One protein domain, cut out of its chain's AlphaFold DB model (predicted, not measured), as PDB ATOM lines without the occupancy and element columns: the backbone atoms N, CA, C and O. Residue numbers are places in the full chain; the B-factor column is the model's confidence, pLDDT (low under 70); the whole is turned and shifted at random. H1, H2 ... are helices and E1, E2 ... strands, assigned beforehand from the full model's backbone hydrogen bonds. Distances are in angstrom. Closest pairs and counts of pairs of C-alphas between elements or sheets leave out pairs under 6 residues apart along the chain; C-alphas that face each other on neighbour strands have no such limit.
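This is residues 205 to 273 of the 277 residues of an uncharacterized protein of Hydrogenovibrio thermophilus (UniProt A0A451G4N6). A helical hairpin, H1 and H2, has H2 in the middle of the domain, with H1 along one side and a small strand hairpin, E1 and E2, on the other. The short H3 is near H2. The printed part has 69 residues, with three named helices and two named strands in the order H1, H2, E1, E2, H3; the class is mostly helix, helices holding 32 and strands 8 of the 40 residues in named elements, E1 - E2 is an antiparallel sheet, and the whole is compact, with a radius of gyration of the C-alphas of 11.7 A and spans of 31 by 23 by 22 A.

H1, residues 205 to 216, starts at C-alpha 205 (134.782, 157.074, 134.156) and measures 16.7 A. H2, residues 222 to 237, measures 21.7 A. E1 is residues 258 to 261, E2 264 to 267. H3, residues 270 to 273, ends at C-alpha 273 (139.713, 161.960, 155.851).

H1 and H2 touch, closest C-alphas Leu 207 and Tyr 235, 5.3 A, opposite ways at a shallow tilt of 32 degrees, only just short of steep. Every O i to N i+4 pair is within hydrogen-bond range in both; H3 is too short for one. H2 and H3 are close but not clearly touching, closest C-alphas Leu 228 and Ile 272, 7.8 A. In hairpin E1 and E2, N 259 and O 266 are 2.8 A apart, within hydrogen-bond range.

The printed part has no cut. The link H2 to E1 is long; residues 249 to 257 and 273 are under pLDDT 70.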
ATOM      1  N   LYS A 205     134.403 158.488 133.974       92.69
ATOM      2  CA  LYS A 205     134.782 157.074 134.156       92.69
ATOM      3  C   LYS A 205     136.270 156.910 134.488       92.69
ATOM      4  O   LYS A 205     136.607 156.121 135.369       92.69
ATOM      5  N   HIS A 206     137.144 157.650 133.811       93.19
ATOM      6  CA  HIS A 206     138.585 157.591 134.048       93.19
ATOM      7  C   HIS A 206     138.966 158.205 135.402       93.19
ATOM      8  O   HIS A 206     139.718 157.599 136.165       93.19
ATOM      9  N   LEU A 207     138.366 159.347 135.756       93.31
ATOM     10  CA  LEU A 207     138.542 159.978 137.071       93.31
ATOM     11  C   LEU A 207     138.108 159.043 138.210       93.31
ATOM     12  O   LEU A 207     138.840 158.867 139.184       93.31
ATOM     13  N   LYS A 208     136.966 158.356 138.047       93.62
ATOM     14  CA  LYS A 208     136.489 157.338 138.993       93.62
ATOM     15  C   LYS A 208     137.509 156.214 139.172       93.62
ATOM     16  O   LYS A 208     137.811 155.827 140.298       93.62
ATOM     17  N   GLN A 209     138.043 155.684 138.071       93.75
ATOM     18  CA  GLN A 209     139.039 154.609 138.109       93.75
ATOM     19  C   GLN A 209     140.328 155.044 138.812       93.75
ATOM     20  O   GLN A 209     140.847 154.281 139.624       93.75
ATOM     21  N   LYS A 210     140.810 156.270 138.563       93.19
ATOM     22  CA  LYS A 210     141.958 156.845 139.280       93.19
ATOM     23  C   LYS A 210     141.695 156.972 140.776       93.19
ATOM     24  O   LYS A 210     142.564 156.631 141.574       93.19
ATOM     25  N   LEU A 211     140.516 157.445 141.177       92.50
ATOM     26  CA  LEU A 211     140.175 157.540 142.595       92.50
ATOM     27  C   LEU A 211     140.175 156.150 143.249       92.50
ATOM     28  O   LEU A 211     140.879 155.944 144.235       92.50
ATOM     29  N   ILE A 212     139.481 155.179 142.645       92.25
ATOM     30  CA  ILE A 212     139.415 153.796 143.143       92.25
ATOM     31  C   ILE A 212     140.807 153.163 143.232       92.25
ATOM     32  O   ILE A 212     141.112 152.518 144.230       92.25
ATOM     33  N   SER A 213     141.669 153.341 142.225       92.31
ATOM     34  CA  SER A 213     143.018 152.762 142.256       92.31
ATOM     35  C   SER A 213     143.873 153.327 143.393       92.31
ATOM     36  O   SER A 213     144.638 152.579 143.991       92.31
ATOM     37  N   THR A 214     143.687 154.603 143.751       91.69
ATOM     38  CA  THR A 214     144.316 155.215 144.943       91.69
ATOM     39  C   THR A 214     143.824 154.575 146.233       91.69
ATOM     40  O   THR A 214     144.607 154.295 147.132       91.69
ATOM     41  N   LEU A 215     142.517 154.337 146.337       90.00
ATOM     42  CA  LEU A 215     141.900 153.790 147.546       90.00
ATOM     43  C   LEU A 215     142.260 152.317 147.786       90.00
ATOM     44  O   LEU A 215     142.179 151.854 148.916       90.00
ATOM     45  N   ARG A 216     142.682 151.582 146.748       88.38
ATOM     46  CA  ARG A 216     143.087 150.169 146.870       88.38
ATOM     47  C   ARG A 216     144.366 149.961 147.675       88.38
ATOM     48  O   ARG A 216     144.511 148.913 148.292       88.38
ATOM     49  N   PHE A 217     145.278 150.930 147.656       85.12
ATOM     50  CA  PHE A 217     146.578 150.829 148.322       85.12
ATOM     51  C   PHE A 217     146.777 152.025 149.258       85.12
ATOM     52  O   PHE A 217     147.550 152.934 148.943       85.12
ATOM     53  N   PRO A 218     146.034 152.082 150.377       85.12
ATOM     54  CA  PRO A 218     146.122 153.197 151.300       85.12
ATOM     55  C   PRO A 218     147.476 153.224 152.004       85.12
ATOM     56  O   PRO A 218     147.970 152.205 152.481       85.12
ATOM     57  N   THR A 219     148.065 154.414 152.100       85.44
ATOM     58  CA  THR A 219     149.274 154.657 152.896       85.44
ATOM     59  C   THR A 219     149.112 155.963 153.663       85.44
ATOM     60  O   THR A 219     148.389 156.852 153.228       85.44
ATOM     61  N   LYS A 220     149.791 156.110 154.801       82.62
ATOM     62  CA  LYS A 220     149.740 157.350 155.595       82.62
ATOM     63  C   LYS A 220     150.764 158.405 155.149       82.62
ATOM     64  O   LYS A 220     151.101 159.301 155.917       82.62
ATOM     65  N   SER A 221     151.312 158.295 153.935       87.06
ATOM     66  CA  SER A 221     152.294 159.268 153.449       87.06
ATOM     67  C   SER A 221     151.614 160.578 153.039       87.06
ATOM     68  O   SER A 221     150.501 160.585 152.510       87.06
ATOM     69  N   GLU A 222     152.299 161.708 153.237       84.81
ATOM     70  CA  GLU A 222     151.785 163.021 152.821       84.81
ATOM     71  C   GLU A 222     151.506 163.056 151.306       84.81
ATOM     72  O   GLU A 222     150.472 163.559 150.864       84.81
ATOM     73  N   GLN A 223     152.376 162.412 150.519       86.81
ATOM     74  CA  GLN A 223     152.228 162.249 149.070       86.81
ATOM     75  C   GLN A 223     150.958 161.494 148.679       86.81
ATOM     76  O   GLN A 223     150.259 161.893 147.740       86.81
ATOM     77  N   TYR A 224     150.631 160.426 149.408       89.38
ATOM     78  CA  TYR A 224     149.393 159.688 149.203       89.38
ATOM     79  C   TYR A 224     148.177 160.556 149.499       89.38
ATOM     80  O   TYR A 224     147.281 160.644 148.661       89.38
ATOM     81  N   ILE A 225     148.168 161.247 150.644       87.81
ATOM     82  CA  ILE A 225     147.052 162.107 151.053       87.81
ATOM     83  C   ILE A 225     146.820 163.209 150.013       87.81
ATOM     84  O   ILE A 225     145.688 163.405 149.574       87.81
ATOM     85  N   GLN A 226     147.874 163.886 149.548       89.12
ATOM     86  CA  GLN A 226     147.750 164.914 148.507       89.12
ATOM     87  C   GLN A 226     147.240 164.342 147.179       89.12
ATOM     88  O   GLN A 226     146.385 164.945 146.527       89.12
ATOM     89  N   THR A 227     147.705 163.153 146.793       91.06
ATOM     90  CA  THR A 227     147.234 162.467 145.581       91.06
ATOM     91  C   THR A 227     145.760 162.080 145.691       91.06
ATOM     92  O   THR A 227     144.991 162.289 144.749       91.06
ATOM     93  N   LEU A 228     145.351 161.549 146.843       90.88
ATOM     94  CA  LEU A 228     143.972 161.180 147.136       90.88
ATOM     95  C   LEU A 228     143.060 162.408 147.101       90.88
ATOM     96  O   LEU A 228     142.039 162.384 146.417       90.88
ATOM     97  N   LEU A 229     143.456 163.497 147.763       89.81
ATOM     98  CA  LEU A 229     142.728 164.765 147.767       89.81
ATOM     99  C   LEU A 229     142.562 165.336 146.362       89.81
ATOM    100  O   LEU A 229     141.452 165.705 145.979       89.81
ATOM    101  N   LYS A 230     143.639 165.367 145.571       91.00
ATOM    102  CA  LYS A 230     143.594 165.834 144.183       91.00
ATOM    103  C   LYS A 230     142.588 165.027 143.362       91.00
ATOM    104  O   LYS A 230     141.702 165.607 142.739       91.00
ATOM    105  N   ARG A 231     142.669 163.694 143.420       92.19
ATOM    106  CA  ARG A 231     141.766 162.796 142.678       92.19
ATOM    107  C   ARG A 231     140.320 162.895 143.166       92.19
ATOM    108  O   ARG A 231     139.399 162.826 142.356       92.19
ATOM    109  N   ALA A 232     140.111 163.082 144.467       91.06
ATOM    110  CA  ALA A 232     138.788 163.290 145.041       91.06
ATOM    111  C   ALA A 232     138.164 164.598 144.541       91.06
ATOM    112  O   ALA A 232     137.013 164.593 144.113       91.06
ATOM    113  N   VAL A 233     138.925 165.698 144.512       90.75
ATOM    114  CA  VAL A 233     138.461 166.988 143.976       90.75
ATOM    115  C   VAL A 233     138.140 166.894 142.485       90.75
ATOM    116  O   VAL A 233     137.079 167.348 142.052       90.75
ATOM    117  N   GLU A 234     139.015 166.259 141.704       92.75
ATOM    118  CA  GLU A 234     138.813 166.069 140.266       92.75
ATOM    119  C   GLU A 234     137.562 165.239 139.965       92.75
ATOM    120  O   GLU A 234     136.785 165.608 139.089       92.75
ATOM    121  N   TYR A 235     137.325 164.152 140.704       93.19
ATOM    122  CA  TYR A 235     136.179 163.272 140.477       93.19
ATOM    123  C   TYR A 235     134.861 163.822 141.043       93.19
ATOM    124  O   TYR A 235     133.865 163.882 140.324       93.19
ATOM    125  N   LEU A 236     134.842 164.214 142.320       90.62
ATOM    126  CA  LEU A 236     133.613 164.570 143.040       90.62
ATOM    127  C   LEU A 236     133.107 165.963 142.678       90.62
ATOM    128  O   LEU A 236     131.899 166.191 142.644       90.62
ATOM    129  N   HIS A 237     134.020 166.895 142.406       89.75
ATOM    130  CA  HIS A 237     133.667 168.284 142.113       89.75
ATOM    131  C   HIS A 237     133.890 168.665 140.650       89.75
ATOM    132  O   HIS A 237     133.504 169.763 140.255       89.75
ATOM    133  N   LEU A 238     134.469 167.775 139.832       90.62
ATOM    134  CA  LEU A 238     134.795 168.041 138.427       90.62
ATOM    135  C   LEU A 238     135.651 169.303 138.265       90.62
ATOM    136  O   LEU A 238     135.447 170.092 137.342       90.62
ATOM    137  N   ILE A 239     136.618 169.477 139.167       91.44
ATOM    138  CA  ILE A 239     137.558 170.597 139.171       91.44
ATOM    139  C   ILE A 239     138.946 170.068 138.828       91.44
ATOM    140  O   ILE A 239     139.502 169.252 139.557       91.44
ATOM    141  N   LYS A 240     139.534 170.566 137.740       91.12
ATOM    142  CA  LYS A 240     140.923 170.285 137.382       91.12
ATOM    143  C   LYS A 240     141.849 170.992 138.366       91.12
ATOM    144  O   LYS A 240     141.851 172.221 138.444       91.12
ATOM    145  N   VAL A 241     142.659 170.210 139.068       90.25
ATOM    146  CA  VAL A 241     143.684 170.727 139.974       90.25
ATOM    147  C   VAL A 241     144.997 170.857 139.194       90.25
ATOM    148  O   VAL A 241     145.444 169.867 138.598       90.25
ATOM    149  N   PRO A 242     145.641 172.037 139.171       89.06
ATOM    150  CA  PRO A 242     146.929 172.210 138.513       89.06
ATOM    151  C   PRO A 242     148.016 171.285 139.067       89.06
ATOM    152  O   PRO A 242     147.869 170.596 140.086       89.06
ATOM    153  N   ASN A 243     149.140 171.254 138.364       87.69
ATOM    154  CA  ASN A 243     150.334 170.616 138.894       87.69
ATOM    155  C   ASN A 243     150.889 171.436 140.061       87.69
ATOM    156  O   ASN A 243     150.559 172.609 140.228       87.69
ATOM    157  N   TYR A 244     151.667 170.767 140.908       90.25
ATOM    158  CA  TYR A 244     152.354 171.376 142.047       90.25
ATOM    159  C   TYR A 244     151.454 172.193 142.993       90.25
ATOM    160  O   TYR A 244     151.858 173.181 143.606       90.25
ATOM    161  N   THR A 245     150.199 171.764 143.116       90.19
ATOM    162  CA  THR A 245     149.218 172.340 144.033       90.19
ATOM    163  C   THR A 245     149.151 171.485 145.289       90.19
ATOM    164  O   THR A 245     148.901 170.284 145.200       90.19
ATOM    165  N   ILE A 246     149.328 172.108 146.454       89.56
ATOM    166  CA  ILE A 246     149.074 171.469 147.748       89.56
ATOM    167  C   ILE A 246     147.667 171.842 148.200       89.56
ATOM    168  O   ILE A 246     147.327 173.019 148.329       89.56
ATOM    169  N   ILE A 247     146.850 170.827 148.456       86.56
ATOM    170  CA  ILE A 247     145.503 170.982 148.987       86.56
ATOM    171  C   ILE A 247     145.580 170.898 150.508       86.56
ATOM    172  O   ILE A 247     146.101 169.935 151.071       86.56
ATOM    173  N   THR A 248     145.049 171.914 151.186       79.06
ATOM    174  CA  THR A 248     144.986 171.949 152.648       79.06
ATOM    175  C   THR A 248     143.565 171.700 153.134       79.06
ATOM    176  O   THR A 248     142.592 172.281 152.651       79.06
ATOM    177  N   CYS A 249     143.457 170.818 154.121       68.00
ATOM    178  CA  CYS A 249     142.209 170.490 154.789       68.00
ATOM    179  C   CYS A 249     142.071 171.375 156.024       68.00
ATOM    180  O   CYS A 249     142.932 171.347 156.905       68.00
ATOM    181  N   SER A 250     140.983 172.133 156.131       61.62
ATOM    182  CA  SER A 250     140.649 172.802 157.386       61.62
ATOM    183  C   SER A 250     139.636 171.953 158.142       61.62
ATOM    184  O   SER A 250     138.484 171.830 157.722       61.62
ATOM    185  N   LYS A 251     140.037 171.383 159.280       54.12
ATOM    186  CA  LYS A 251     139.077 170.776 160.205       54.12
ATOM    187  C   LYS A 251     138.335 171.900 160.931       54.12
ATOM    188  O   LYS A 251     138.959 172.723 161.599       54.12
ATOM    189  N   LYS A 252     137.006 171.937 160.813       46.25
ATOM    190  CA  LYS A 252     136.150 172.595 161.807       46.25
ATOM    191  C   LYS A 252     135.395 171.527 162.590       46.25
ATOM    192  O   LYS A 252     135.127 170.444 162.082       46.25
ATOM    193  N   THR A 253     135.168 171.856 163.853       40.44
ATOM    194  CA  THR A 253     134.509 171.092 164.912       40.44
ATOM    195  C   THR A 253     133.371 170.192 164.414       40.44
ATOM    196  O   THR A 253     132.491 170.650 163.696       40.44
ATOM    197  N   PHE A 254     133.445 168.916 164.819       43.66
ATOM    198  CA  PHE A 254     132.404 167.881 164.842       43.66
ATOM    199  C   PHE A 254     131.311 167.978 163.756       43.66
ATOM    200  O   PHE A 254     130.277 168.591 163.984       43.66
ATOM    201  N   GLN A 255     131.543 167.289 162.624       48.56
ATOM    202  CA  GLN A 255     130.572 166.630 161.711       48.56
ATOM    203  C   GLN A 255     130.699 166.963 160.214       48.56
ATOM    204  O   GLN A 255     130.202 166.184 159.406       48.56
ATOM    205  N   THR A 256     131.409 168.022 159.797       53.34
ATOM    206  CA  THR A 256     131.650 168.275 158.356       53.34
ATOM    207  C   THR A 256     133.075 168.749 158.054       53.34
ATOM    208  O   THR A 256     133.483 169.867 158.384       53.34
ATOM    209  N   GLN A 257     133.855 167.895 157.391       66.44
ATOM    210  CA  GLN A 257     135.179 168.252 156.883       66.44
ATOM    211  C   GLN A 257     135.047 168.854 155.477       66.44
ATOM    212  O   GLN A 257     134.359 168.320 154.609       66.44
ATOM    213  N   HIS A 258     135.683 170.006 155.261       71.19
ATOM    214  CA  HIS A 258     135.668 170.702 153.978       71.19
ATOM    215  C   HIS A 258     137.073 171.154 153.596       71.19
ATOM    216  O   HIS A 258     137.902 171.501 154.442       71.19
ATOM    217  N   LEU A 259     137.329 171.160 152.294       76.62
ATOM    218  CA  LEU A 259     138.518 171.748 151.712       76.62
ATOM    219  C   LEU A 259     138.248 173.207 151.375       76.62
ATOM    220  O   LEU A 259     137.206 173.539 150.809       76.62
ATOM    221  N   HIS A 260     139.211 174.069 151.674       72.75
ATOM    222  CA  HIS A 260     139.236 175.418 151.131       72.75
ATOM    223  C   HIS A 260     140.153 175.426 149.911       72.75
ATOM    224  O   HIS A 260     141.371 175.356 150.048       72.75
ATOM    225  N   ILE A 261     139.566 175.505 148.718       75.12
ATOM    226  CA  ILE A 261     140.301 175.533 147.451       75.12
ATOM    227  C   ILE A 261     139.823 176.717 146.625       75.12
ATOM    228  O   ILE A 261     138.620 176.897 146.453       75.12
ATOM    229  N   ALA A 262     140.755 177.522 146.103       70.62
ATOM    230  CA  ALA A 262     140.453 178.624 145.186       70.62
ATOM    231  C   ALA A 262     139.398 179.620 145.725       70.62
ATOM    232  O   ALA A 262     138.644 180.228 144.966       70.62
ATOM    233  N   GLY A 263     139.324 179.788 147.052       72.00
ATOM    234  CA  GLY A 263     138.323 180.634 147.714       72.00
ATOM    235  C   GLY A 263     136.932 180.002 147.877       72.00
ATOM    236  O   GLY A 263     136.017 180.685 148.330       72.00
ATOM    237  N   GLN A 264     136.765 178.719 147.553       76.88
ATOM    238  CA  GLN A 264     135.518 177.963 147.692       76.88
ATOM    239  C   GLN A 264     135.633 176.872 148.762       76.88
ATOM    240  O   GLN A 264     136.721 176.358 149.029       76.88
ATOM    241  N   LYS A 265     134.496 176.518 149.372       81.94
ATOM    242  CA  LYS A 265     134.375 175.370 150.280       81.94
ATOM    243  C   LYS A 265     133.902 174.159 149.490       81.94
ATOM    244  O   LYS A 265     132.813 174.197 148.923       81.94
ATOM    245  N   LEU A 266     134.705 173.104 149.479       82.69
ATOM    246  CA  LEU A 266     134.390 171.839 148.822       82.69
ATOM    247  C   LEU A 266     134.215 170.747 149.875       82.69
ATOM    248  O   LEU A 266     135.039 170.618 150.779       82.69
ATOM    249  N   TYR A 267     133.136 169.978 149.767       82.19
ATOM    250  CA  TYR A 267     132.803 168.925 150.723       82.19
ATOM    251  C   TYR A 267     133.252 167.570 150.197       82.19
ATOM    252  O   TYR A 267     132.829 167.149 149.124       82.19
ATOM    253  N   ILE A 268     134.070 166.879 150.983       80.50
ATOM    254  CA  ILE A 268     134.546 165.533 150.670       80.50
ATOM    255  C   ILE A 268     133.976 164.558 151.714       80.50
ATOM    256  O   ILE A 268     133.844 164.942 152.876       80.50
ATOM    257  N   PRO A 269     133.616 163.317 151.334       80.62
ATOM    258  CA  PRO A 269     133.203 162.284 152.282       80.62
ATOM    259  C   PRO A 269     134.209 162.072 153.422       80.62
ATOM    260  O   PRO A 269     135.415 162.003 153.181       80.62
ATOM    261  N   ASN A 270     133.706 161.899 154.650       74.38
ATOM    262  CA  ASN A 270     134.524 161.672 155.852       74.38
ATOM    263  C   ASN A 270     135.451 160.451 155.713       74.38
ATOM    264  O   ASN A 270     136.563 160.464 156.235       74.38
ATOM    265  N   ASP A 271     135.047 159.442 154.938       74.56
ATOM    266  CA  ASP A 271     135.842 158.235 154.677       74.56
ATOM    267  C   ASP A 271     137.175 158.522 153.973       74.56
ATOM    268  O   ASP A 271     138.090 157.713 154.044       74.56
ATOM    269  N   ILE A 272     137.317 159.668 153.298       74.31
ATOM    270  CA  ILE A 272     138.589 160.087 152.685       74.31
ATOM    271  C   ILE A 272     139.514 160.739 153.723       74.31
ATOM    272  O   ILE A 272     140.735 160.714 153.577       74.31
ATOM    273  N   PHE A 273     138.953 161.304 154.791       68.12
ATOM    274  CA  PHE A 273     139.713 161.960 155.851       68.12
ATOM    275  C   PHE A 273     140.190 161.006 156.945       68.12
ATOM    276  O   PHE A 273     141.102 161.369 157.682       68.12
TER     277      PHE A 273